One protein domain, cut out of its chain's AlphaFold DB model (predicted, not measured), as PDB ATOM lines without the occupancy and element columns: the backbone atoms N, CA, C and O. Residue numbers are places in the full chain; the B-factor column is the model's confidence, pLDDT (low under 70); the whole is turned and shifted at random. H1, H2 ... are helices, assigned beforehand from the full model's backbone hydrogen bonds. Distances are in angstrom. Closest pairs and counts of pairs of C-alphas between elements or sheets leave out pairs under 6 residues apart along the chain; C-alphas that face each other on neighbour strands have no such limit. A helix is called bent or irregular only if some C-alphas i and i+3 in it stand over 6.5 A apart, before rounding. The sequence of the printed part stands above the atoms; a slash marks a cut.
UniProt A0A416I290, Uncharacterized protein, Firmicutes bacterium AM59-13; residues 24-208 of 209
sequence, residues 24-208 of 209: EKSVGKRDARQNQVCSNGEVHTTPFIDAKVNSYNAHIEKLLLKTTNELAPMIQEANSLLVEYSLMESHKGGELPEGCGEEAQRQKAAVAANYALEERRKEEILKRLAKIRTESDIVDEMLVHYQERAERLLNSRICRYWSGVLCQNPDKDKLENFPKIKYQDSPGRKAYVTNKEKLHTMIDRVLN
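Overview. This is residues 24 to 208 of the 209 residues of an uncharacterized protein of Firmicutes bacterium AM59-13 (UniProt A0A416I290). A very long helix, H3, runs nearly the whole length of a rod; the bent helix H2 runs back along much of it, H4 packs over the bend of H2 and on H3, and the short helix H1 packs on the last residues of H3. Towards its first residue H3 reaches on past H2b, and the link of residues 91 to 101 runs out to meet it there. The printed part has 185 residues with four named helices, H1, H2, H3 and H4 in that order, and no named strand; the class is all helix. It is extended, with a radius of gyration of the C-alphas of 29.2 A and spans of 103 by 25 by 22 A.

Arrangement. Start at Lys 25 in H1, residues 24 to 33: its C-alpha is 4.2 A from that of Gly 164 in H3, residues 102 to 166, the closest pair of the two. H1 touches residues 157 to 166 of H3 alone, at a steep tilt of 49 degrees, the same way. Next comes H2, residues 47 to 90, assigned as one helix by its hydrogen bonds but bent: C-alphas 70 and 73 are 6.8 A apart, and its arms, H2a of residues 47 to 70 and H2b of residues 73 to 90, stand at a steep tilt of 41 degrees. H1 and H2a are near each other, their closest C-alphas 8.4 A apart. H2a touches H3 with residues 49 to 60 alone, closest at the C-alphas of Ile 49 and Ile 158, 6.6 A, at a shallow tilt of 10 degrees, opposite ways. H2b and H3 form a helical hairpin, closest at the C-alphas of Leu 81 and Ile 125, 6.1 A. Look last at H4, residues 187 to 207, which forms a helical hairpin with H3; their closest C-alphas, of Leu 129 and Ile 203, are 6.6 A apart. H4 also touches H2a, closest at the C-alphas of Leu 65 and Gly 188, 5.5 A, at a shallow tilt of 33 degrees, only just short of steep. It touches H2b too, closest at the C-alphas of Ile 75 and Leu 199, 6.5 A. H2a, H2b, H3 and H4 form a bundle, a group of helices set side by side, and the helix packing is mostly aligned. In H1, H2a, H2b and H3 every O i to N i+4 pair is within hydrogen-bond range; in H4, 16 of 17 are.

Along the chain. Find C-alpha 24 at (220.926, 122.661, 215.814), where H1 begins. H2a then runs 34.5 A and H2b 25.8 A. From C-alpha 102 at (181.685, 199.807, 198.286), H3 runs 95.2 A to C-alpha 166. H4 runs 30.3 A and ends at C-alpha 207, at (192.531, 165.792, 216.118).

Size, cuts and confidence. The C-alphas farthest apart, of Gly 101 and Pro 170, are 103.6 A apart. The printed part has no cut, and the three links are long; in the first, residues 38 to 39 pair antiparallel with residues 44 to 45. Mean pLDDT of the printed part is 85.9, and residue 42 and residues 91 to 100 are under 70.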
ATOM      1  N   GLU A  24     220.856 122.145 214.441       89.31
ATOM      2  CA  GLU A  24     220.926 122.661 215.814       89.31
ATOM      3  C   GLU A  24     220.987 121.540 216.859       89.31
ATOM      4  O   GLU A  24     221.812 121.596 217.767       89.31
ATOM      5  N   LYS A  25     220.194 120.475 216.691       90.81
ATOM      6  CA  LYS A  25     220.194 119.328 217.611       90.81
ATOM      7  C   LYS A  25     221.545 118.611 217.661       90.81
ATOM      8  O   LYS A  25     222.005 118.253 218.739       90.81
ATOM      9  N   SER A  26     222.195 118.397 216.517       90.44
ATOM     10  CA  SER A  26     223.518 117.759 216.466       90.44
ATOM     11  C   SER A  26     224.595 118.643 217.089       90.44
ATOM     12  O   SER A  26     225.472 118.133 217.782       90.44
ATOM     13  N   VAL A  27     224.498 119.963 216.893       90.19
ATOM     14  CA  VAL A  27     225.380 120.936 217.553       90.19
ATOM     15  C   VAL A  27     225.197 120.865 219.071       90.19
ATOM     16  O   VAL A  27     226.179 120.684 219.776       90.19
ATOM     17  N   GLY A  28     223.957 120.864 219.572       90.81
ATOM     18  CA  GLY A  28     223.684 120.739 221.009       90.81
ATOM     19  C   GLY A  28     224.215 119.444 221.623       90.81
ATOM     20  O   GLY A  28     224.811 119.465 222.695       90.81
ATOM     21  N   LYS A  29     224.087 118.315 220.910       93.25
ATOM     22  CA  LYS A  29     224.676 117.035 221.336       93.25
ATOM     23  C   LYS A  29     226.196 117.118 221.487       93.25
ATOM     24  O   LYS A  29     226.746 116.578 222.442       93.25
ATOM     25  N   ARG A  30     226.873 117.742 220.521       92.62
ATOM     26  CA  ARG A  30     228.332 117.904 220.533       92.62
ATOM     27  C   ARG A  30     228.769 118.823 221.669       92.62
ATOM     28  O   ARG A  30     229.668 118.457 222.414       92.62
ATOM     29  N   ASP A  31     228.109 119.964 221.815       91.69
ATOM     30  CA  ASP A  31     228.437 120.967 222.826       91.69
ATOM     31  C   ASP A  31     228.242 120.411 224.252       91.69
ATOM     32  O   ASP A  31     229.076 120.646 225.123       91.69
ATOM     33  N   ALA A  32     227.211 119.585 224.479       90.56
ATOM     34  CA  ALA A  32     227.031 118.873 225.747       90.56
ATOM     35  C   ALA A  32     228.182 117.901 226.055       90.56
ATOM     36  O   ALA A  32     228.684 117.895 227.172       90.56
ATOM     37  N   ARG A  33     228.658 117.129 225.066       90.19
ATOM     38  CA  ARG A  33     229.831 116.243 225.235       90.19
ATOM     39  C   ARG A  33     231.122 117.011 225.514       90.19
ATOM     40  O   ARG A  33     232.058 116.455 226.073       90.19
ATOM     41  N   GLN A  34     231.180 118.266 225.083       91.62
ATOM     42  CA  GLN A  34     232.310 119.170 225.279       91.62
ATOM     43  C   GLN A  34     232.161 120.035 226.541       91.62
ATOM     44  O   GLN A  34     232.901 121.008 226.690       91.62
ATOM     45  N   ASN A  35     231.204 119.714 227.425       87.00
ATOM     46  CA  ASN A  35     230.929 120.437 228.668       87.00
ATOM     47  C   ASN A  35     230.747 121.955 228.462       87.00
ATOM     48  O   ASN A  35     231.174 122.759 229.282       87.00
ATOM     49  N   GLN A  36     230.105 122.355 227.359       88.25
ATOM     50  CA  GLN A  36     229.857 123.766 227.020       88.25
ATOM     51  C   GLN A  36     228.596 124.343 227.687       88.25
ATOM     52  O   GLN A  36     228.140 125.425 227.316       88.25
ATOM     53  N   VAL A  37     227.988 123.612 228.626       88.44
ATOM     54  CA  VAL A  37     226.843 124.105 229.397       88.44
ATOM     55  C   VAL A  37     227.368 124.934 230.557       88.44
ATOM     56  O   VAL A  37     228.037 124.419 231.448       88.44
ATOM     57  N   CYS A  38     227.063 126.223 230.527       86.25
ATOM     58  CA  CYS A  38     227.433 127.175 231.560       86.25
ATOM     59  C   CYS A  38     226.249 127.377 232.510       86.25
ATOM     60  O   CYS A  38     225.106 127.482 232.064       86.25
ATOM     61  N   SER A  39     226.524 127.470 233.810       83.44
ATOM     62  CA  SER A  39     225.543 127.869 234.822       83.44
ATOM     63  C   SER A  39     225.817 129.312 235.240       83.44
ATOM     64  O   SER A  39     226.912 129.632 235.696       83.44
ATOM     65  N   ASN A  40     224.814 130.177 235.092       76.19
ATOM     66  CA  ASN A  40     224.823 131.553 235.593       76.19
ATOM     67  C   ASN A  40     223.920 131.650 236.837       76.19
ATOM     68  O   ASN A  40     222.966 132.431 236.866       76.19
ATOM     69  N   GLY A  41     224.176 130.802 237.840       75.25
ATOM     70  CA  GLY A  41     223.315 130.643 239.017       75.25
ATOM     71  C   GLY A  41     222.146 129.699 238.725       75.25
ATOM     72  O   GLY A  41     222.356 128.524 238.449       75.25
ATOM     73  N   GLU A  42     220.911 130.204 238.750       69.31
ATOM     74  CA  GLU A  42     219.693 129.403 238.514       69.31
ATOM     75  C   GLU A  42     219.351 129.169 237.031       69.31
ATOM     76  O   GLU A  42     218.252 128.706 236.720       69.31
ATOM     77  N   VAL A  43     220.222 129.576 236.100       81.25
ATOM     78  CA  VAL A  43     219.952 129.489 234.659       81.25
ATOM     79  C   VAL A  43     221.121 128.870 233.923       81.25
ATOM     80  O   VAL A  43     222.254 129.344 234.043       81.25
ATOM     81  N   HIS A  44     220.825 127.869 233.098       88.00
ATOM     82  CA  HIS A  44     221.804 127.265 232.208       88.00
ATOM     83  C   HIS A  44     221.745 127.885 230.808       88.00
ATOM     84  O   HIS A  44     220.677 128.057 230.219       88.00
ATOM     85  N   THR A  45     222.914 128.203 230.259       89.06
ATOM     86  CA  THR A  45     223.080 128.692 228.883       89.06
ATOM     87  C   THR A  45     224.265 127.996 228.219       89.06
ATOM     88  O   THR A  45     224.984 127.210 228.840       89.06
ATOM     89  N   THR A  46     224.472 128.268 226.937       90.31
ATOM     90  CA  THR A  46     225.687 127.883 226.222       90.31
ATOM     91  C   THR A  46     226.179 129.052 225.375       90.31
ATOM     92  O   THR A  46     225.364 129.870 224.931       90.31
ATOM     93  N   PRO A  47     227.477 129.091 225.024       90.00
ATOM     94  CA  PRO A  47     227.999 130.085 224.086       90.00
ATOM     95  C   PRO A  47     227.249 130.106 222.744       90.00
ATOM     96  O   PRO A  47     227.140 131.148 222.098       90.00
ATOM     97  N   PHE A  48     226.693 128.964 222.318       89.94
ATOM     98  CA  PHE A  48     225.853 128.890 221.123       89.94
ATOM     99  C   PHE A  48     224.548 129.674 221.294       89.94
ATOM    100  O   PHE A  48     224.174 130.422 220.389       89.94
ATOM    101  N   ILE A  49     223.852 129.509 222.426       90.38
ATOM    102  CA  ILE A  49     222.621 130.252 222.723       90.38
ATOM    103  C   ILE A  49     222.928 131.746 222.776       90.38
ATOM    104  O   ILE A  49     222.289 132.513 222.053       90.38
ATOM    105  N   ASP A  50     223.957 132.140 223.525       89.94
ATOM    106  CA  ASP A  50     224.349 133.543 223.673       89.94
ATOM    107  C   ASP A  50     224.681 134.176 222.312       89.94
ATOM    108  O   ASP A  50     224.187 135.255 221.982       89.94
ATOM    109  N   ALA A  51     225.429 133.476 221.452       89.31
ATOM    110  CA  ALA A  51     225.740 133.954 220.106       89.31
ATOM    111  C   ALA A  51     224.486 134.139 219.230       89.31
ATOM    112  O   ALA A  51     224.390 135.119 218.484       89.31
ATOM    113  N   LYS A  52     223.504 133.227 219.302       89.62
ATOM    114  CA  LYS A  52     222.247 133.361 218.542       89.62
ATOM    115  C   LYS A  52     221.395 134.516 219.054       89.62
ATOM    116  O   LYS A  52     220.852 135.257 218.235       89.62
ATOM    117  N   VAL A  53     221.294 134.669 220.373       90.25
ATOM    118  CA  VAL A  53     220.544 135.756 221.015       90.25
ATOM    119  C   VAL A  53     221.183 137.104 220.686       90.25
ATOM    120  O   VAL A  53     220.484 138.010 220.244       90.25
ATOM    121  N   ASN A  54     222.509 137.218 220.764       90.00
ATOM    122  CA  ASN A  54     223.226 138.437 220.383       90.00
ATOM    123  C   ASN A  54     223.033 138.782 218.900       90.00
ATOM    124  O   ASN A  54     222.782 139.935 218.555       90.00
ATOM    125  N   SER A  55     223.079 137.781 218.016       89.44
ATOM    126  CA  SER A  55     222.826 137.979 216.584       89.44
ATOM    127  C   SER A  55     221.383 138.419 216.299       89.44
ATOM    128  O   SER A  55     221.150 139.240 215.411       89.44
ATOM    129  N   TYR A  56     220.412 137.896 217.053       91.00
ATOM    130  CA  TYR A  56     219.024 138.352 217.013       91.00
ATOM    131  C   TYR A  56     218.894 139.799 217.500       91.00
ATOM    132  O   TYR A  56     218.357 140.627 216.767       91.00
ATOM    133  N   ASN A  57     219.446 140.125 218.672       90.44
ATOM    134  CA  ASN A  57     219.386 141.469 219.250       90.44
ATOM    135  C   ASN A  57     219.993 142.510 218.297       90.44
ATOM    136  O   ASN A  57     219.364 143.526 218.015       90.44
ATOM    137  N   ALA A  58     221.165 142.227 217.716       89.75
ATOM    138  CA  ALA A  58     221.809 143.110 216.743       89.75
ATOM    139  C   ALA A  58     220.969 143.308 215.467       89.75
ATOM    140  O   ALA A  58     220.930 144.400 214.895       89.75
ATOM    141  N   HIS A  59     220.281 142.258 215.011       90.12
ATOM    142  CA  HIS A  59     219.389 142.338 213.854       90.12
ATOM    143  C   HIS A  59     218.148 143.185 214.144       90.12
ATOM    144  O   HIS A  59     217.796 144.041 213.331       90.12
ATOM    145  N   ILE A  60     217.511 142.981 215.301       90.31
ATOM    146  CA  ILE A  60     216.355 143.772 215.736       90.31
ATOM    147  C   ILE A  60     216.741 145.239 215.940       90.31
ATOM    148  O   ILE A  60     216.018 146.115 215.477       90.31
ATOM    149  N   GLU A  61     217.903 145.518 216.529       90.19
ATOM    150  CA  GLU A  61     218.402 146.887 216.690       90.19
ATOM    151  C   GLU A  61     218.581 147.587 215.338       90.19
ATOM    152  O   GLU A  61     218.089 148.696 215.122       90.19
ATOM    153  N   LYS A  62     219.216 146.911 214.375       89.81
ATOM    154  CA  LYS A  62     219.383 147.442 213.017       89.81
ATOM    155  C   LYS A  62     218.041 147.686 212.325       89.81
ATOM    156  O   LYS A  62     217.905 148.659 211.582       89.81
ATOM    157  N   LEU A  63     217.067 146.802 212.544       90.75
ATOM    158  CA  LEU A  63     215.718 146.949 212.013       90.75
ATOM    159  C   LEU A  63     215.033 148.187 212.596       90.75
ATOM    160  O   LEU A  63     214.543 149.013 211.834       90.75
ATOM    161  N   LEU A  64     215.059 148.342 213.920       89.94
ATOM    162  CA  LEU A  64     214.461 149.467 214.639       89.94
ATOM    163  C   LEU A  64     215.062 150.806 214.221       89.94
ATOM    164  O   LEU A  64     214.328 151.758 213.954       89.94
ATOM    165  N   LEU A  65     216.389 150.872 214.102       89.19
ATOM    166  CA  LEU A  65     217.076 152.078 213.652       89.19
ATOM    167  C   LEU A  65     216.686 152.433 212.212       89.19
ATOM    168  O   LEU A  65     216.407 153.590 211.906       89.19
ATOM    169  N   LYS A  66     216.602 151.428 211.330       89.25
ATOM    170  CA  LYS A  66     216.139 151.629 209.955       89.25
ATOM    171  C   LYS A  66     214.700 152.146 209.922       89.25
ATOM    172  O   LYS A  66     214.448 153.130 209.236       89.25
ATOM    173  N   THR A  67     213.786 151.527 210.666       89.00
ATOM    174  CA  THR A  67     212.387 151.972 210.752       89.00
ATOM    175  C   THR A  67     212.300 153.405 211.272       89.00
ATOM    176  O   THR A  67     211.587 154.221 210.700       89.00
ATOM    177  N   THR A  68     213.084 153.745 212.295       88.31
ATOM    178  CA  THR A  68     213.142 155.104 212.854       88.31
ATOM    179  C   THR A  68     213.584 156.129 211.807       88.31
ATOM    180  O   THR A  68     212.953 157.174 211.667       88.31
ATOM    181  N   ASN A  69     214.620 155.820 211.022       87.81
ATOM    182  CA  ASN A  69     215.106 156.706 209.961       87.81
ATOM    183  C   ASN A  69     214.092 156.872 208.816       87.81
ATOM    184  O   ASN A  69     213.975 157.957 208.258       87.81
ATOM    185  N   GLU A  70     213.347 155.820 208.477       85.81
ATOM    186  CA  GLU A  70     212.297 155.865 207.447       85.81
ATOM    187  C   GLU A  70     211.057 156.651 207.911       85.81
ATOM    188  O   GLU A  70     210.365 157.256 207.091       85.81
ATOM    189  N   LEU A  71     210.785 156.678 209.222       85.56
ATOM    190  CA  LEU A  71     209.710 157.480 209.817       85.56
ATOM    191  C   LEU A  71     210.108 158.941 210.065       85.56
ATOM    192  O   LEU A  71     209.234 159.804 210.119       85.56
ATOM    193  N   ALA A  72     211.401 159.254 210.170       87.50
ATOM    194  CA  ALA A  72     211.895 160.615 210.390       87.50
ATOM    195  C   ALA A  72     211.296 161.684 209.444       87.50
ATOM    196  O   ALA A  72     210.823 162.700 209.958       87.50
ATOM    197  N   PRO A  73     211.232 161.498 208.106       89.50
ATOM    198  CA  PRO A  73     210.619 162.494 207.219       89.50
ATOM    199  C   PRO A  73     209.114 162.660 207.462       89.50
ATOM    200  O   PRO A  73     208.593 163.762 207.336       89.50
ATOM    201  N   MET A  74     208.416 161.591 207.853       87.56
ATOM    202  CA  MET A  74     206.990 161.643 208.185       87.56
ATOM    203  C   MET A  74     206.747 162.437 209.476       87.56
ATOM    204  O   MET A  74     205.805 163.222 209.551       87.56
ATOM    205  N   ILE A  75     207.626 162.279 210.468       87.19
ATOM    206  CA  ILE A  75     207.599 163.063 211.709       87.19
ATOM    207  C   ILE A  75     207.895 164.540 211.419       87.19
ATOM    208  O   ILE A  75     207.218 165.420 211.945       87.19
ATOM    209  N   GLN A  76     208.881 164.830 210.566       90.44
ATOM    210  CA  GLN A  76     209.186 166.201 210.149       90.44
ATOM    211  C   GLN A  76     208.008 166.850 209.415       90.44
ATOM    212  O   GLN A  76     207.656 167.989 209.719       90.44
ATOM    213  N   GLU A  77     207.366 166.115 208.502       91.81
ATOM    214  CA  GLU A  77     206.158 166.565 207.808       91.81
ATOM    215  C   GLU A  77     205.032 166.869 208.808       91.81
ATOM    216  O   GLU A  77     204.494 167.977 208.794       91.81
ATOM    217  N   ALA A  78     204.732 165.945 209.727       91.00
ATOM    218  CA  ALA A  78     203.721 166.155 210.762       91.00
ATOM    219  C   ALA A  78     204.011 167.405 211.604       91.00
ATOM    220  O   ALA A  78     203.122 168.228 211.798       91.00
ATOM    221  N   ASN A  79     205.259 167.594 212.041       90.88
ATOM    222  CA  ASN A  79     205.654 168.772 212.814       90.88
ATOM    223  C   ASN A  79     205.433 170.072 212.031       90.88
ATOM    224  O   ASN A  79     204.912 171.031 212.593       90.88
ATOM    225  N   SER A  80     205.794 170.106 210.744       93.38
ATOM    226  CA  SER A  80     205.588 171.296 209.909       93.38
ATOM    227  C   SER A  80     204.105 171.650 209.758       93.38
ATOM    228  O   SER A  80     203.730 172.805 209.948       93.38
ATOM    229  N   LEU A  81     203.257 170.646 209.523       93.12
ATOM    230  CA  LEU A  81     201.807 170.804 209.404       93.12
ATOM    231  C   LEU A  81     201.162 171.261 210.717       93.12
ATOM    232  O   LEU A  81     200.259 172.090 210.705       93.12
ATOM    233  N   LEU A  82     201.635 170.753 211.855       89.06
ATOM    234  CA  LEU A  82     201.149 171.161 213.173       89.06
ATOM    235  C   LEU A  82     201.524 172.607 213.506       89.06
ATOM    236  O   LEU A  82     200.704 173.334 214.062       89.06
ATOM    237  N   VAL A  83     202.737 173.038 213.148       90.44
ATOM    238  CA  VAL A  83     203.144 174.442 213.297       90.44
ATOM    239  C   VAL A  83     202.263 175.335 212.426       90.44
ATOM    240  O   VAL A  83     201.716 176.309 212.936       90.44
ATOM    241  N   GLU A  84     202.057 174.971 211.158       90.62
ATOM    242  CA  GLU A  84     201.162 175.690 210.245       90.62
ATOM    243  C   GLU A  84     199.740 175.804 210.825       90.62
ATOM    244  O   GLU A  84     199.204 176.907 210.928       90.62
ATOM    245  N   TYR A  85     199.173 174.695 211.306       89.19
ATOM    246  CA  TYR A  85     197.854 174.673 211.942       89.19
ATOM    247  C   TYR A  85     197.785 175.570 213.186       89.19
ATOM    248  O   TYR A  85     196.852 176.355 213.337       89.19
ATOM    249  N   SER A  86     198.795 175.510 214.061       87.62
ATOM    250  CA  SER A  86     198.843 176.340 215.272       87.62
ATOM    251  C   SER A  86     198.927 177.838 214.963       87.62
ATOM    252  O   SER A  86     198.308 178.647 215.652       87.62
ATOM    253  N   LEU A  87     199.642 178.209 213.895       87.25
ATOM    254  CA  LEU A  87     199.693 179.587 213.423       87.25
ATOM    255  C   LEU A  87     198.310 180.018 212.933       87.25
ATOM    256  O   LEU A  87     197.836 181.067 213.361       87.25
ATOM    257  N   MET A  88     197.627 179.199 212.132       85.94
ATOM    258  CA  MET A  88     196.271 179.500 211.649       85.94
ATOM    259  C   MET A  88     195.245 179.641 212.784       85.94
ATOM    260  O   MET A  88     194.372 180.496 212.707       85.94
ATOM    261  N   GLU A  89     195.356 178.857 213.858       81.31
ATOM    262  CA  GLU A  89     194.498 179.001 215.048       81.31
ATOM    263  C   GLU A  89     194.802 180.274 215.860       81.31
ATOM    264  O   GLU A  89     193.904 180.877 216.448       81.31
ATOM    265  N   SER A  90     196.066 180.709 215.892       78.62
ATOM    266  CA  SER A  90     196.473 181.926 216.613       78.62
ATOM    267  C   SER A  90     196.067 183.225 215.904       78.62
ATOM    268  O   SER A  90     195.807 184.228 216.572       78.62
ATOM    269  N   HIS A  91     195.956 183.207 214.572       68.94
ATOM    270  CA  HIS A  91     195.451 184.327 213.780       68.94
ATOM    271  C   HIS A  91     193.920 184.345 213.855       68.94
ATOM    272  O   HIS A  91     193.220 184.007 212.906       68.94
ATOM    273  N   LYS A  92     193.366 184.737 215.008       58.84
ATOM    274  CA  LYS A  92     191.947 185.104 215.062       58.84
ATOM    275  C   LYS A  92     191.739 186.299 214.133       58.84
ATOM    276  O   LYS A  92     192.391 187.323 214.311       58.84
ATOM    277  N   GLY A  93     190.886 186.088 213.129       55.84
ATOM    278  CA  GLY A  93     190.694 186.912 211.939       55.84
ATOM    279  C   GLY A  93     190.831 188.418 212.146       55.84
ATOM    280  O   GLY A  93     190.338 188.974 213.127       55.84
ATOM    281  N   GLY A  94     191.493 189.064 211.183       58.84
ATOM    282  CA  GLY A  94     191.633 190.515 211.146       58.84
ATOM    283  C   GLY A  94     190.283 191.211 211.314       58.84
ATOM    284  O   GLY A  94     189.271 190.756 210.773       58.84
ATOM    285  N   GLU A  95     190.280 192.293 212.094       60.06
ATOM    286  CA  GLU A  95     189.092 193.097 212.373       60.06
ATOM    287  C   GLU A  95     188.355 193.432 211.071       60.06
ATOM    288  O   GLU A  95     188.944 193.919 210.101       60.06
ATOM    289  N   LEU A  96     187.052 193.138 211.032       62.38
ATOM    290  CA  LEU A  96     186.216 193.515 209.901       62.38
ATOM    291  C   LEU A  96     186.162 195.048 209.839       62.38
ATOM    292  O   LEU A  96     185.757 195.664 210.824       62.38
ATOM    293  N   PRO A  97     186.511 195.674 208.705       62.81
ATOM    294  CA  PRO A  97     186.480 197.124 208.604       62.81
ATOM    295  C   PRO A  97     185.052 197.651 208.812       62.81
ATOM    296  O   PRO A  97     184.102 197.237 208.129       62.81
ATOM    297  N   GLU A  98     184.896 198.568 209.770       59.41
ATOM    298  CA  GLU A  98     183.641 199.268 210.034       59.41
ATOM    299  C   GLU A  98     183.385 200.295 208.922       59.41
ATOM    300  O   GLU A  98     184.063 201.311 208.795       59.41
ATOM    301  N   GLY A  99     182.408 200.003 208.063       64.44
ATOM    302  CA  GLY A  99     182.025 200.883 206.963       64.44
ATOM    303  C   GLY A  99     180.929 200.294 206.074       64.44
ATOM    304  O   GLY A  99     180.820 199.071 205.911       64.44
ATOM    305  N   CYS A 100     180.117 201.185 205.496       67.44
ATOM    306  CA  CYS A 100     178.994 200.863 204.602       67.44
ATOM    307  C   CYS A 100     179.258 201.226 203.124       67.44
ATOM    308  O   CYS A 100     178.344 201.131 202.310       67.44
ATOM    309  N   GLY A 101     180.479 201.651 202.766       79.12
ATOM    310  CA  GLY A 101     180.855 201.972 201.380       79.12
ATOM    311  C   GLY A 101     181.252 200.744 200.547       79.12
ATOM    312  O   GLY A 101     181.591 199.699 201.102       79.12
ATOM    313  N   GLU A 102     181.274 200.882 199.215       79.44
ATOM    314  CA  GLU A 102     181.685 199.807 198.286       79.44
ATOM    315  C   GLU A 102     183.088 199.257 198.593       79.44
ATOM    316  O   GLU A 102     183.321 198.052 198.514       79.44
ATOM    317  N   GLU A 103     184.020 200.120 199.004       77.06
ATOM    318  CA  GLU A 103     185.379 199.722 199.392       77.06
ATOM    319  C   GLU A 103     185.371 198.846 200.660       77.06
ATOM    320  O   GLU A 103     186.065 197.831 200.726       77.06
ATOM    321  N   ALA A 104     184.506 199.160 201.633       80.19
ATOM    322  CA  ALA A 104     184.325 198.347 202.835       80.19
ATOM    323  C   ALA A 104     183.665 196.995 202.512       80.19
ATOM    324  O   ALA A 104     184.013 195.977 203.107       80.19
ATOM    325  N   GLN A 105     182.751 196.946 201.535       80.44
ATOM    326  CA  GLN A 105     182.190 195.684 201.039       80.44
ATOM    327  C   GLN A 105     183.242 194.820 200.326       80.44
ATOM    328  O   GLN A 105     183.291 193.615 200.574       80.44
ATOM    329  N   ARG A 106     184.125 195.411 199.506       80.88
ATOM    330  CA  ARG A 106     185.243 194.677 198.883       80.88
ATOM    331  C   ARG A 106     186.207 194.112 199.925       80.88
ATOM    332  O   ARG A 106     186.594 192.952 199.820       80.88
ATOM    333  N   GLN A 107     186.551 194.892 200.950       80.69
ATOM    334  CA  GLN A 107     187.419 194.429 202.034       80.69
ATOM    335  C   GLN A 107     186.768 193.300 202.848       80.69
ATOM    336  O   GLN A 107     187.416 192.288 203.105       80.69
ATOM    337  N   LYS A 108     185.470 193.399 203.170       82.44
ATOM    338  CA  LYS A 108     184.716 192.313 203.827       82.44
ATOM    339  C   LYS A 108     184.697 191.030 202.990       82.44
ATOM    340  O   LYS A 108     184.900 189.948 203.534       82.44
ATOM    341  N   ALA A 109     184.504 191.139 201.674       82.50
ATOM    342  CA  ALA A 109     184.552 189.992 200.769       82.50
ATOM    343  C   ALA A 109     185.955 189.362 200.697       82.50
ATOM    344  O   ALA A 109     186.072 188.139 200.700       82.50
ATOM    345  N   ALA A 110     187.016 190.177 200.687       83.81
ATOM    346  CA  ALA A 110     188.396 189.696 200.714       83.81
ATOM    347  C   ALA A 110     188.729 188.965 202.027       83.81
ATOM    348  O   ALA A 110     189.302 187.877 201.991       83.81
ATOM    349  N   VAL A 111     188.307 189.506 203.176       82.94
ATOM    350  CA  VAL A 111     188.468 188.857 204.490       82.94
ATOM    351  C   VAL A 111     187.709 187.528 204.539       82.94
ATOM    352  O   VAL A 111     188.275 186.516 204.943       82.94
ATOM    353  N   ALA A 112     186.462 187.491 204.059       83.44
ATOM    354  CA  ALA A 112     185.672 186.260 203.999       83.44
ATOM    355  C   ALA A 112     186.283 185.206 203.055       83.44
ATOM    356  O   ALA A 112     186.283 184.016 203.372       83.44
ATOM    357  N   ALA A 113     186.832 185.627 201.911       85.00
ATOM    358  CA  ALA A 113     187.517 184.734 200.978       85.00
ATOM    359  C   ALA A 113     188.803 184.149 201.583       85.00
ATOM    360  O   ALA A 113     189.040 182.949 201.443       85.00
ATOM    361  N   ASN A 114     189.591 184.965 202.292       85.12
ATOM    362  CA  ASN A 114     190.787 184.512 203.004       85.12
ATOM    363  C   ASN A 114     190.432 183.520 204.114       85.12
ATOM    364  O   ASN A 114     191.013 182.441 204.162       85.12
ATOM    365  N   TYR A 115     189.411 183.818 204.919       83.56
ATOM    366  CA  TYR A 115     188.916 182.896 205.943       83.56
ATOM    367  C   TYR A 115     188.478 181.548 205.341       83.56
ATOM    368  O   TYR A 115     188.844 180.481 205.826       83.56
ATOM    369  N   ALA A 116     187.754 181.569 204.216       86.19
ATOM    370  CA  ALA A 116     187.335 180.347 203.526       86.19
ATOM    371  C   ALA A 116     188.499 179.553 202.893       86.19
ATOM    372  O   ALA A 116     188.346 178.360 202.611       86.19
ATOM    373  N   LEU A 117     189.631 180.200 202.600       87.50
ATOM    374  CA  LEU A 117     190.860 179.534 202.160       87.50
ATOM    375  C   LEU A 117     191.612 178.926 203.349       87.50
ATOM    376  O   LEU A 117     192.053 177.782 203.254       87.50
ATOM    377  N   GLU A 118     191.708 179.652 204.462       86.31
ATOM    378  CA  GLU A 118     192.321 179.172 205.705       86.31
ATOM    379  C   GLU A 118     191.599 177.937 206.246       86.31
ATOM    380  O   GLU A 118     192.244 176.929 206.518       86.31
ATOM    381  N   GLU A 119     190.266 177.950 206.306       87.25
ATOM    382  CA  GLU A 119     189.486 176.790 206.760       87.25
ATOM    383  C   GLU A 119     189.673 175.569 205.847       87.25
ATOM    384  O   GLU A 119     189.880 174.449 206.321       87.25
ATOM    385  N   ARG A 120     189.720 175.775 204.522       90.56
ATOM    386  CA  ARG A 120     190.049 174.693 203.579       90.56
ATOM    387  C   ARG A 120     191.443 174.126 203.830       90.56
ATOM    388  O   ARG A 120     191.620 172.908 203.816       90.56
ATOM    389  N   ARG A 121     192.427 174.987 204.092       91.94
ATOM    390  CA  ARG A 121     193.795 174.561 204.387       91.94
ATOM    391  C   ARG A 121     193.889 173.817 205.721       91.94
ATOM    392  O   ARG A 121     194.559 172.787 205.780       91.94
ATOM    393  N   LYS A 122     193.168 174.259 206.757       90.19
ATOM    394  CA  LYS A 122     193.049 173.533 208.031       90.19
ATOM    395  C   LYS A 122     192.502 172.126 207.813       90.19
ATOM    396  O   LYS A 122     193.108 171.163 208.280       90.19
ATOM    397  N   GLU A 123     191.422 171.971 207.047       91.12
ATOM    398  CA  GLU A 123     190.888 170.643 206.728       91.12
ATOM    399  C   GLU A 123     191.898 169.748 205.995       91.12
ATOM    400  O   GLU A 123     191.993 168.552 206.284       91.12
ATOM    401  N   GLU A 124     192.642 170.296 205.030       93.75
ATOM    402  CA  GLU A 124     193.696 169.563 204.321       93.75
ATOM    403  C   GLU A 124     194.796 169.088 205.274       93.75
ATOM    404  O   GLU A 124     195.215 167.927 205.198       93.75
ATOM    405  N   ILE A 125     195.230 169.957 206.191       93.25
ATOM    406  CA  ILE A 125     196.216 169.631 207.224       93.25
ATOM    407  C   ILE A 125     195.701 168.484 208.098       93.25
ATOM    408  O   ILE A 125     196.399 167.480 208.247       93.25
ATOM    409  N   LEU A 126     194.471 168.572 208.614       91.88
ATOM    410  CA  LEU A 126     193.881 167.525 209.457       91.88
ATOM    411  C   LEU A 126     193.785 166.184 208.716       91.88
ATOM    412  O   LEU A 126     194.189 165.147 209.248       91.88
ATOM    413  N   LYS A 127     193.333 166.192 207.453       93.62
ATOM    414  CA  LYS A 127     193.290 164.991 206.596       93.62
ATOM    415  C   LYS A 127     194.687 164.391 206.404       93.62
ATOM    416  O   LYS A 127     194.847 163.166 206.432       93.62
ATOM    417  N   ARG A 128     195.715 165.228 206.224       94.00
ATOM    418  CA  ARG A 128     197.100 164.768 206.054       94.00
ATOM    419  C   ARG A 128     197.691 164.209 207.349       94.00
ATOM    420  O   ARG A 128     198.331 163.159 207.288       94.00
ATOM    421  N   LEU A 129     197.436 164.843 208.493       92.69
ATOM    422  CA  LEU A 129     197.857 164.366 209.816       92.69
ATOM    423  C   LEU A 129     197.204 163.024 210.168       92.69
ATOM    424  O   LEU A 129     197.902 162.104 210.593       92.69
ATOM    425  N   ALA A 130     195.905 162.860 209.899       91.12
ATOM    426  CA  ALA A 130     195.216 161.582 210.075       91.12
ATOM    427  C   ALA A 130     195.855 160.474 209.220       91.12
ATOM    428  O   ALA A 130     196.115 159.374 209.708       91.12
ATOM    429  N   LYS A 131     196.201 160.778 207.961       92.50
ATOM    430  CA  LYS A 131     196.920 159.837 207.094       92.50
ATOM    431  C   LYS A 131     198.299 159.472 207.655       92.50
ATOM    432  O   LYS A 131     198.646 158.296 207.662       92.50
ATOM    433  N   ILE A 132     199.065 160.446 208.150       92.00
ATOM    434  CA  ILE A 132     200.363 160.198 208.796       92.00
ATOM    435  C   ILE A 132     200.208 159.270 210.008       92.00
ATOM    436  O   ILE A 132     200.961 158.304 210.119       92.00
ATOM    437  N   ARG A 133     199.205 159.499 210.866       90.06
ATOM    438  CA  ARG A 133     198.904 158.624 212.011       90.06
ATOM    439  C   ARG A 133     198.654 157.188 211.563       90.06
ATOM    440  O   ARG A 133     199.353 156.285 212.005       90.06
ATOM    441  N   THR A 134     197.763 156.993 210.588       90.81
ATOM    442  CA  THR A 134     197.475 155.648 210.062       90.81
ATOM    443  C   THR A 134     198.697 154.981 209.426       90.81
ATOM    444  O   THR A 134     198.892 153.779 209.580       90.81
ATOM    445  N   GLU A 135     199.556 155.734 208.726       90.06
ATOM    446  CA  GLU A 135     200.801 155.186 208.177       90.06
ATOM    447  C   GLU A 135     201.783 154.781 209.294       90.06
ATOM    448  O   GLU A 135     202.444 153.751 209.160       90.06
ATOM    449  N   SER A 136     201.867 155.557 210.381       89.88
ATOM    450  CA  SER A 136     202.661 155.238 211.577       89.88
ATOM    451  C   SER A 136     202.163 153.959 212.261       89.88
ATOM    452  O   SER A 136     202.971 153.069 212.531       89.88
ATOM    453  N   ASP A 137     200.846 153.823 212.451       90.00
ATOM    454  CA  ASP A 137     200.219 152.638 213.055       90.00
ATOM    455  C   ASP A 137     200.498 151.368 212.242       90.00
ATOM    456  O   ASP A 137     200.943 150.360 212.786       90.00
ATOM    457  N   ILE A 138     200.340 151.432 210.915       90.31
ATOM    458  CA  ILE A 138     200.633 150.297 210.027       90.31
ATOM    459  C   ILE A 138     202.103 149.874 210.144       90.31
ATOM    460  O   ILE A 138     202.412 148.682 210.168       90.31
ATOM    461  N   VAL A 139     203.037 150.830 210.190       89.94
ATOM    462  CA  VAL A 139     204.470 150.519 210.324       89.94
ATOM    463  C   VAL A 139     204.772 149.862 211.670       89.94
ATOM    464  O   VAL A 139     205.584 148.934 211.718       89.94
ATOM    465  N   ASP A 140     204.121 150.313 212.738       89.25
ATOM    466  CA  ASP A 140     204.249 149.733 214.072       89.25
ATOM    467  C   ASP A 140     203.724 148.295 214.128       89.25
ATOM    468  O   ASP A 140     204.456 147.397 214.541       89.25
ATOM    469  N   GLU A 141     202.523 148.039 213.606       90.31
ATOM    470  CA  GLU A 141     201.965 146.685 213.518       90.31
ATOM    471  C   GLU A 141     202.877 145.745 212.718       90.31
ATOM    472  O   GLU A 141     203.185 144.628 213.147       90.31
ATOM    473  N   MET A 142     203.382 146.205 211.566       90.06
ATOM    474  CA  MET A 142     204.328 145.431 210.757       90.06
ATOM    475  C   MET A 142     205.608 145.096 211.534       90.06
ATOM    476  O   MET A 142     206.119 143.977 211.440       90.06
ATOM    477  N   LEU A 143     206.134 146.050 212.304       89.75
ATOM    478  CA  LEU A 143     207.322 145.862 213.128       89.75
ATOM    479  C   LEU A 143     207.074 144.869 214.272       89.75
ATOM    480  O   LEU A 143     207.916 143.994 214.492       89.75
ATOM    481  N   VAL A 144     205.929 144.959 214.953       89.31
ATOM    482  CA  VAL A 144     205.519 144.020 216.011       89.31
ATOM    483  C   VAL A 144     205.425 142.603 215.451       89.31
ATOM    484  O   VAL A 144     206.087 141.693 215.953       89.31
ATOM    485  N   HIS A 145     204.706 142.411 214.344       89.81
ATOM    486  CA  HIS A 145     204.582 141.099 213.708       89.81
ATOM    487  C   HIS A 145     205.924 140.529 213.238       89.81
ATOM    488  O   HIS A 145     206.165 139.320 213.340       89.81
ATOM    489  N   TYR A 146     206.819 141.382 212.732       90.69
ATOM    490  CA  TYR A 146     208.170 140.964 212.375       90.69
ATOM    491  C   TYR A 146     208.942 140.476 213.604       90.69
ATOM    492  O   TYR A 146     209.541 139.398 213.550       90.69
ATOM    493  N   GLN A 147     208.927 141.243 214.702       89.19
ATOM    494  CA  GLN A 147     209.607 140.897 215.954       89.19
ATOM    495  C   GLN A 147     209.096 139.569 216.507       89.19
ATOM    496  O   GLN A 147     209.894 138.657 216.705       89.19
ATOM    497  N   GLU A 148     207.780 139.408 216.644       89.81
ATOM    498  CA  GLU A 148     207.178 138.166 217.136       89.81
ATOM    499  C   GLU A 148     207.597 136.953 216.305       89.81
ATOM    500  O   GLU A 148     207.942 135.893 216.832       89.81
ATOM    501  N   ARG A 149     207.570 137.075 214.976       89.69
ATOM    502  CA  ARG A 149     207.916 135.952 214.105       89.69
ATOM    503  C   ARG A 149     209.417 135.667 214.107       89.69
ATOM    504  O   ARG A 149     209.812 134.500 214.036       89.69
ATOM    505  N   ALA A 150     210.251 136.699 214.203       89.12
ATOM    506  CA  ALA A 150     211.696 136.566 214.348       89.12
ATOM    507  C   ALA A 150     212.055 135.876 215.676       89.12
ATOM    508  O   ALA A 150     212.894 134.972 215.690       89.12
ATOM    509  N   GLU A 151     211.359 136.228 216.756       90.19
ATOM    510  CA  GLU A 151     211.496 135.612 218.072       90.19
ATOM    511  C   GLU A 151     211.076 134.137 218.049       90.19
ATOM    512  O   GLU A 151     211.846 133.263 218.451       90.19
ATOM    513  N   ARG A 152     209.909 133.816 217.470       89.25
ATOM    514  CA  ARG A 152     209.454 132.424 217.289       89.25
ATOM    515  C   ARG A 152     210.469 131.589 216.502       89.25
ATOM    516  O   ARG A 152     210.705 130.425 216.835       89.25
ATOM    517  N   LEU A 153     211.087 132.167 215.468       89.25
ATOM    518  CA  LEU A 153     212.116 131.492 214.673       89.25
ATOM    519  C   LEU A 153     213.374 131.194 215.501       89.25
ATOM    520  O   LEU A 153     213.915 130.087 215.407       89.25
ATOM    521  N   LEU A 154     213.836 132.163 216.296       90.56
ATOM    522  CA  LEU A 154     214.966 131.996 217.206       90.56
ATOM    523  C   LEU A 154     214.660 130.923 218.262       90.56
ATOM    524  O   LEU A 154     215.423 129.964 218.385       90.56
ATOM    525  N   ASN A 155     213.523 131.037 218.949       90.69
ATOM    526  CA  ASN A 155     213.117 130.131 220.024       90.69
ATOM    527  C   ASN A 155     212.973 128.698 219.517       90.69
ATOM    528  O   ASN A 155     213.533 127.778 220.102       90.69
ATOM    529  N   SER A 156     212.340 128.499 218.357       90.12
ATOM    530  CA  SER A 156     212.245 127.177 217.726       90.12
ATOM    531  C   SER A 156     213.621 126.530 217.507       90.12
ATOM    532  O   SER A 156     213.797 125.330 217.722       90.12
ATOM    533  N   ARG A 157     214.623 127.314 217.098       88.94
ATOM    534  CA  ARG A 157     215.984 126.814 216.854       88.94
ATOM    535  C   ARG A 157     216.749 126.557 218.142       88.94
ATOM    536  O   ARG A 157     217.412 125.524 218.233       88.94
ATOM    537  N   ILE A 158     216.626 127.442 219.125       91.69
ATOM    538  CA  ILE A 158     217.208 127.237 220.450       91.69
ATOM    539  C   ILE A 158     216.605 125.988 221.106       91.69
ATOM    540  O   ILE A 158     217.359 125.166 221.612       91.69
ATOM    541  N   CYS A 159     215.297 125.748 220.997       91.50
ATOM    542  CA  CYS A 159     214.671 124.522 221.503       91.50
ATOM    543  C   CYS A 159     215.214 123.259 220.817       91.50
ATOM    544  O   CYS A 159     215.489 122.260 221.482       91.50
ATOM    545  N   ARG A 160     215.427 123.282 219.490       91.69
ATOM    546  CA  ARG A 160     216.064 122.152 218.781       91.69
ATOM    547  C   ARG A 160     217.494 121.913 219.258       91.69
ATOM    548  O   ARG A 160     217.882 120.759 219.430       91.69
ATOM    549  N   TYR A 161     218.257 122.985 219.462       93.06
ATOM    550  CA  TYR A 161     219.606 122.928 220.021       93.06
ATOM    551  C   TYR A 161     219.597 122.327 221.429       93.06
ATOM    552  O   TYR A 161     220.282 121.336 221.681       93.06
ATOM    553  N   TRP A 162     218.754 122.859 222.310       94.06
ATOM    554  CA  TRP A 162     218.653 122.453 223.706       94.06
ATOM    555  C   TRP A 162     218.194 121.008 223.869       94.06
ATOM    556  O   TRP A 162     218.757 120.267 224.666       94.06
ATOM    557  N   SER A 163     217.268 120.544 223.024       93.00
ATOM    558  CA  SER A 163     216.922 119.121 222.945       93.00
ATOM    559  C   SER A 163     218.157 118.251 222.688       93.00
ATOM    560  O   SER A 163     218.275 117.164 223.244       93.00
ATOM    561  N   GLY A 164     219.101 118.721 221.869       92.56
ATOM    562  CA  GLY A 164     220.386 118.061 221.657       92.56
ATOM    563  C   GLY A 164     221.259 118.030 222.910       92.56
ATOM    564  O   GLY A 164     221.827 116.983 223.212       92.56
ATOM    565  N   VAL A 165     221.313 119.147 223.641       92.50
ATOM    566  CA  VAL A 165     222.047 119.270 224.909       92.50
ATOM    567  C   VAL A 165     221.506 118.281 225.942       92.50
ATOM    568  O   VAL A 165     222.248 117.422 226.414       92.50
ATOM    569  N   LEU A 166     220.197 118.313 226.211       92.06
ATOM    570  CA  LEU A 166     219.526 117.414 227.160       92.06
ATOM    571  C   LEU A 166     219.680 115.928 226.787       92.06
ATOM    572  O   LEU A 166     219.721 115.067 227.660       92.06
ATOM    573  N   CYS A 167     219.792 115.607 225.492       91.56
ATOM    574  CA  CYS A 167     219.988 114.229 225.025       91.56
ATOM    575  C   CYS A 167     221.370 113.641 225.361       91.56
ATOM    576  O   CYS A 167     221.541 112.430 225.224       91.56
ATOM    577  N   GLN A 168     222.383 114.462 225.641       90.31
ATOM    578  CA  GLN A 168     223.768 113.999 225.831       90.31
ATOM    579  C   GLN A 168     224.393 114.476 227.137       90.31
ATOM    580  O   GLN A 168     225.474 114.002 227.475       90.31
ATOM    581  N   ASN A 169     223.745 115.390 227.855       86.94
ATOM    582  CA  ASN A 169     224.233 115.844 229.142       86.94
ATOM    583  C   ASN A 169     223.948 114.772 230.220       86.94
ATOM    584  O   ASN A 169     222.790 114.372 230.370       86.94
ATOM    585  N   PRO A 170     224.969 114.290 230.953       81.75
ATOM    586  CA  PRO A 170     224.782 113.322 232.035       81.75
ATOM    587  C   PRO A 170     223.948 113.875 233.203       81.75
ATOM    588  O   PRO A 170     223.232 113.114 233.841       81.75
ATOM    589  N   ASP A 171     223.965 115.191 233.432       84.31
ATOM    590  CA  ASP A 171     223.222 115.888 234.490       84.31
ATOM    591  C   ASP A 171     221.904 116.507 233.984       84.31
ATOM    592  O   ASP A 171     221.419 117.499 234.530       84.31
ATOM    593  N   LYS A 172     221.301 115.950 232.924       82.00
ATOM    594  CA  LYS A 172     220.089 116.504 232.286       82.00
ATOM    595  C   LYS A 172     218.932 116.786 233.256       82.00
ATOM    596  O   LYS A 172     218.171 117.709 233.006       82.00
ATOM    597  N   ASP A 173     218.817 116.027 234.348       84.94
ATOM    598  CA  ASP A 173     217.727 116.162 235.324       84.94
ATOM    599  C   ASP A 173     217.882 117.418 236.203       84.94
ATOM    600  O   ASP A 173     216.934 117.842 236.859       84.94
ATOM    601  N   LYS A 174     219.070 118.041 236.195       85.25
ATOM    602  CA  LYS A 174     219.359 119.328 236.851       85.25
ATOM    603  C   LYS A 174     219.176 120.526 235.910       85.25
ATOM    604  O   LYS A 174     219.251 121.667 236.363       85.25
ATOM    605  N   LEU A 175     218.982 120.281 234.614       85.56
ATOM    606  CA  LEU A 175     218.798 121.319 233.603       85.56
ATOM    607  C   LEU A 175     217.315 121.617 233.396       85.56
ATOM    608  O   LEU A 175     216.459 120.741 233.499       85.56
ATOM    609  N   GLU A 176     217.002 122.855 233.026       87.56
ATOM    610  CA  GLU A 176     215.644 123.204 232.637       87.56
ATOM    611  C   GLU A 176     215.253 122.512 231.325       87.56
ATOM    612  O   GLU A 176     216.052 122.385 230.397       87.56
ATOM    613  N   ASN A 177     213.977 122.140 231.192       85.38
ATOM    614  CA  ASN A 177     213.446 121.582 229.942       85.38
ATOM    615  C   ASN A 177     213.568 122.561 228.762       85.38
ATOM    616  O   ASN A 177     213.685 122.141 227.608       85.38
ATOM    617  N   PHE A 178     213.562 123.862 229.056       84.69
ATOM    618  CA  PHE A 178     213.735 124.936 228.088       84.69
ATOM    619  C   PHE A 178     214.753 125.948 228.608       84.69
ATOM    620  O   PHE A 178     214.666 126.345 229.772       84.69
ATOM    621  N   PRO A 179     215.682 126.410 227.759       83.12
ATOM    622  CA  PRO A 179     216.644 127.415 228.170       83.12
ATOM    623  C   PRO A 179     215.931 128.761 228.327       83.12
ATOM    624  O   PRO A 179     215.131 129.158 227.474       83.12
ATOM    625  N   LYS A 180     216.231 129.486 229.408       82.94
ATOM    626  CA  LYS A 180     215.694 130.837 229.613       82.94
ATOM    627  C   LYS A 180     216.504 131.827 228.777       82.94
ATOM    628  O   LYS A 180     217.699 132.005 228.997       82.94
ATOM    629  N   ILE A 181     215.847 132.488 227.831       83.38
ATOM    630  CA  ILE A 181     216.469 133.494 226.966       83.38
ATOM    631  C   ILE A 181     216.207 134.877 227.556       83.38
ATOM    632  O   ILE A 181     215.061 135.241 227.805       83.38
ATOM    633  N   LYS A 182     217.269 135.659 227.760       78.81
ATOM    634  CA  LYS A 182     217.162 137.075 228.128       78.81
ATOM    635  C   LYS A 182     217.396 137.929 226.888       78.81
ATOM    636  O   LYS A 182     218.514 137.995 226.380       78.81
ATOM    637  N   TYR A 183     216.344 138.578 226.402       78.69
ATOM    638  CA  TYR A 183     216.477 139.606 225.374       78.69
ATOM    639  C   TYR A 183     217.020 140.885 226.003       78.69
ATOM    640  O   TYR A 183     216.683 141.218 227.138       78.69
ATOM    641  N   GLN A 184     217.889 141.583 225.279       78.75
ATOM    642  CA  GLN A 184     218.434 142.849 225.749       78.75
ATOM    643  C   GLN A 184     217.492 143.989 225.381       78.75
ATOM    644  O   GLN A 184     216.954 144.026 224.271       78.75
ATOM    645  N   ASP A 185     217.352 144.947 226.293       74.94
ATOM    646  CA  ASP A 185     216.775 146.237 225.950       74.94
ATOM    647  C   ASP A 185     217.672 146.933 224.936       74.94
ATOM    648  O   ASP A 185     218.878 147.091 225.136       74.94
ATOM    649  N   SER A 186     217.066 147.355 223.834       77.25
ATOM    650  CA  SER A 186     217.786 147.946 222.721       77.25
ATOM    651  C   SER A 186     217.606 149.476 222.737       77.25
ATOM    652  O   SER A 186     216.477 149.963 222.898       77.25
ATOM    653  N   PRO A 187     218.684 150.276 222.607       80.81
ATOM    654  CA  PRO A 187     218.580 151.733 222.499       80.81
ATOM    655  C   PRO A 187     217.659 152.168 221.353       80.81
ATOM    656  O   PRO A 187     216.847 153.080 221.527       80.81
ATOM    657  N   GLY A 188     217.708 151.465 220.218       77.56
ATOM    658  CA  GLY A 188     216.819 151.671 219.082       77.56
ATOM    659  C   GLY A 188     215.344 151.460 219.419       77.56
ATOM    660  O   GLY A 188     214.505 152.209 218.926       77.56
ATOM    661  N   ARG A 189     215.005 150.515 220.308       81.19
ATOM    662  CA  ARG A 189     213.620 150.311 220.768       81.19
ATOM    663  C   ARG A 189     213.132 151.513 221.563       81.19
ATOM    664  O   ARG A 189     212.038 152.004 221.303       81.19
ATOM    665  N   LYS A 190     213.955 152.019 222.486       83.06
ATOM    666  CA  LYS A 190     213.629 153.221 223.271       83.06
ATOM    667  C   LYS A 190     213.442 154.440 222.369       83.06
ATOM    668  O   LYS A 190     212.456 155.157 222.519       83.06
ATOM    669  N   ALA A 191     214.349 154.649 221.412       82.44
ATOM    670  CA  ALA A 191     214.267 155.754 220.457       82.44
ATOM    671  C   ALA A 191     213.003 155.671 219.586       82.44
ATOM    672  O   ALA A 191     212.300 156.667 219.427       82.44
ATOM    673  N   TYR A 192     212.688 154.479 219.074       85.69
ATOM    674  CA  TYR A 192     211.494 154.241 218.267       85.69
ATOM    675  C   TYR A 192     210.205 154.540 219.043       85.69
ATOM    676  O   TYR A 192     209.397 155.349 218.586       85.69
ATOM    677  N   VAL A 193     210.043 153.951 220.235       85.75
ATOM    678  CA  VAL A 193     208.850 154.148 221.079       85.75
ATOM    679  C   VAL A 193     208.692 155.620 221.452       85.75
ATOM    680  O   VAL A 193     207.626 156.188 221.243       85.75
ATOM    681  N   THR A 194     209.774 156.273 221.885       86.00
ATOM    682  CA  THR A 194     209.751 157.701 222.241       86.00
ATOM    683  C   THR A 194     209.304 158.573 221.065       86.00
ATOM    684  O   THR A 194     208.524 159.508 221.234       86.00
ATOM    685  N   ASN A 195     209.802 158.297 219.857       83.94
ATOM    686  CA  ASN A 195     209.452 159.078 218.672       83.94
ATOM    687  C   ASN A 195     207.999 158.853 218.247       83.94
ATOM    688  O   ASN A 195     207.321 159.812 217.878       83.94
ATOM    689  N   LYS A 196     207.512 157.612 218.338       86.12
ATOM    690  CA  LYS A 196     206.115 157.267 218.067       86.12
ATOM    691  C   LYS A 196     205.172 157.948 219.058       86.12
ATOM    692  O   LYS A 196     204.223 158.602 218.638       86.12
ATOM    693  N   GLU A 197     205.456 157.851 220.354       87.38
ATOM    694  CA  GLU A 197     204.655 158.487 221.406       87.38
ATOM    695  C   GLU A 197     204.577 160.002 221.215       87.38
ATOM    696  O   GLU A 197     203.492 160.578 221.302       87.38
ATOM    697  N   LYS A 198     205.704 160.649 220.886       85.25
ATOM    698  CA  LYS A 198     205.730 162.079 220.550       85.25
ATOM    699  C   LYS A 198     204.828 162.387 219.360       85.25
ATOM    700  O   LYS A 198     203.996 163.281 219.464       85.25
ATOM    701  N   LEU A 199     204.958 161.640 218.262       84.75
ATOM    702  CA  LEU A 199     204.145 161.833 217.061       84.75
ATOM    703  C   LEU A 199     202.648 161.686 217.361       84.75
ATOM    704  O   LEU A 199     201.862 162.549 216.984       84.75
ATOM    705  N   HIS A 200     202.259 160.621 218.062       87.00
ATOM    706  CA  HIS A 200     200.857 160.347 218.379       87.00
ATOM    707  C   HIS A 200     200.290 161.415 219.308       87.00
ATOM    708  O   HIS A 200     199.287 162.027 218.973       87.00
ATOM    709  N   THR A 201     200.995 161.741 220.396       86.44
ATOM    710  CA  THR A 201     200.577 162.798 221.334       86.44
ATOM    711  C   THR A 201     200.380 164.138 220.625       86.44
ATOM    712  O   THR A 201     199.467 164.894 220.949       86.44
ATOM    713  N   MET A 202     201.248 164.462 219.665       82.56
ATOM    714  CA  MET A 202     201.160 165.706 218.904       82.56
ATOM    715  C   MET A 202     199.961 165.731 217.952       82.56
ATOM    716  O   MET A 202     199.290 166.755 217.855       82.56
ATOM    717  N   ILE A 203     199.685 164.618 217.274       86.50
ATOM    718  CA  ILE A 203     198.549 164.498 216.356       86.50
ATOM    719  C   ILE A 203     197.222 164.454 217.125       86.50
ATOM    720  O   ILE A 203     196.282 165.149 216.748       86.50
ATOM    721  N   ASP A 204     197.155 163.695 218.216       87.06
ATOM    722  CA  ASP A 204     195.944 163.486 219.016       87.06
ATOM    723  C   ASP A 204     195.433 164.807 219.616       87.06
ATOM    724  O   ASP A 204     194.247 165.118 219.522       87.06
ATOM    725  N   ARG A 205     196.349 165.678 220.070       83.69
ATOM    726  CA  ARG A 205     196.025 167.046 220.522       83.69
ATOM    727  C   ARG A 205     195.312 167.900 219.476       83.69
ATOM    728  O   ARG A 205     194.533 168.766 219.851       83.69
ATOM    729  N   VAL A 206     195.619 167.710 218.195       78.81
ATOM    730  CA  VAL A 206     195.044 168.509 217.099       78.81
ATOM    731  C   VAL A 206     193.793 167.856 216.522       78.81
ATOM    732  O   VAL A 206     192.881 168.550 216.084       78.81
ATOM    733  N   LEU A 207     193.715 166.527 216.558       79.38
ATOM    734  CA  LEU A 207     192.531 165.792 216.118       79.38
ATOM    735  C   LEU A 207     191.434 165.697 217.193       79.38
ATOM    736  O   LEU A 207     190.350 165.213 216.876       79.38
ATOM    737  N   ASN A 208     191.683 166.170 218.422       73.81
ATOM    738  CA  ASN A 208     190.810 165.975 219.590       73.81
ATOM    739  C   ASN A 208     190.484 164.488 219.834       73.81
ATOM    740  O   ASN A 208     189.335 164.135 220.116       73.81
TER     741      ASN A 208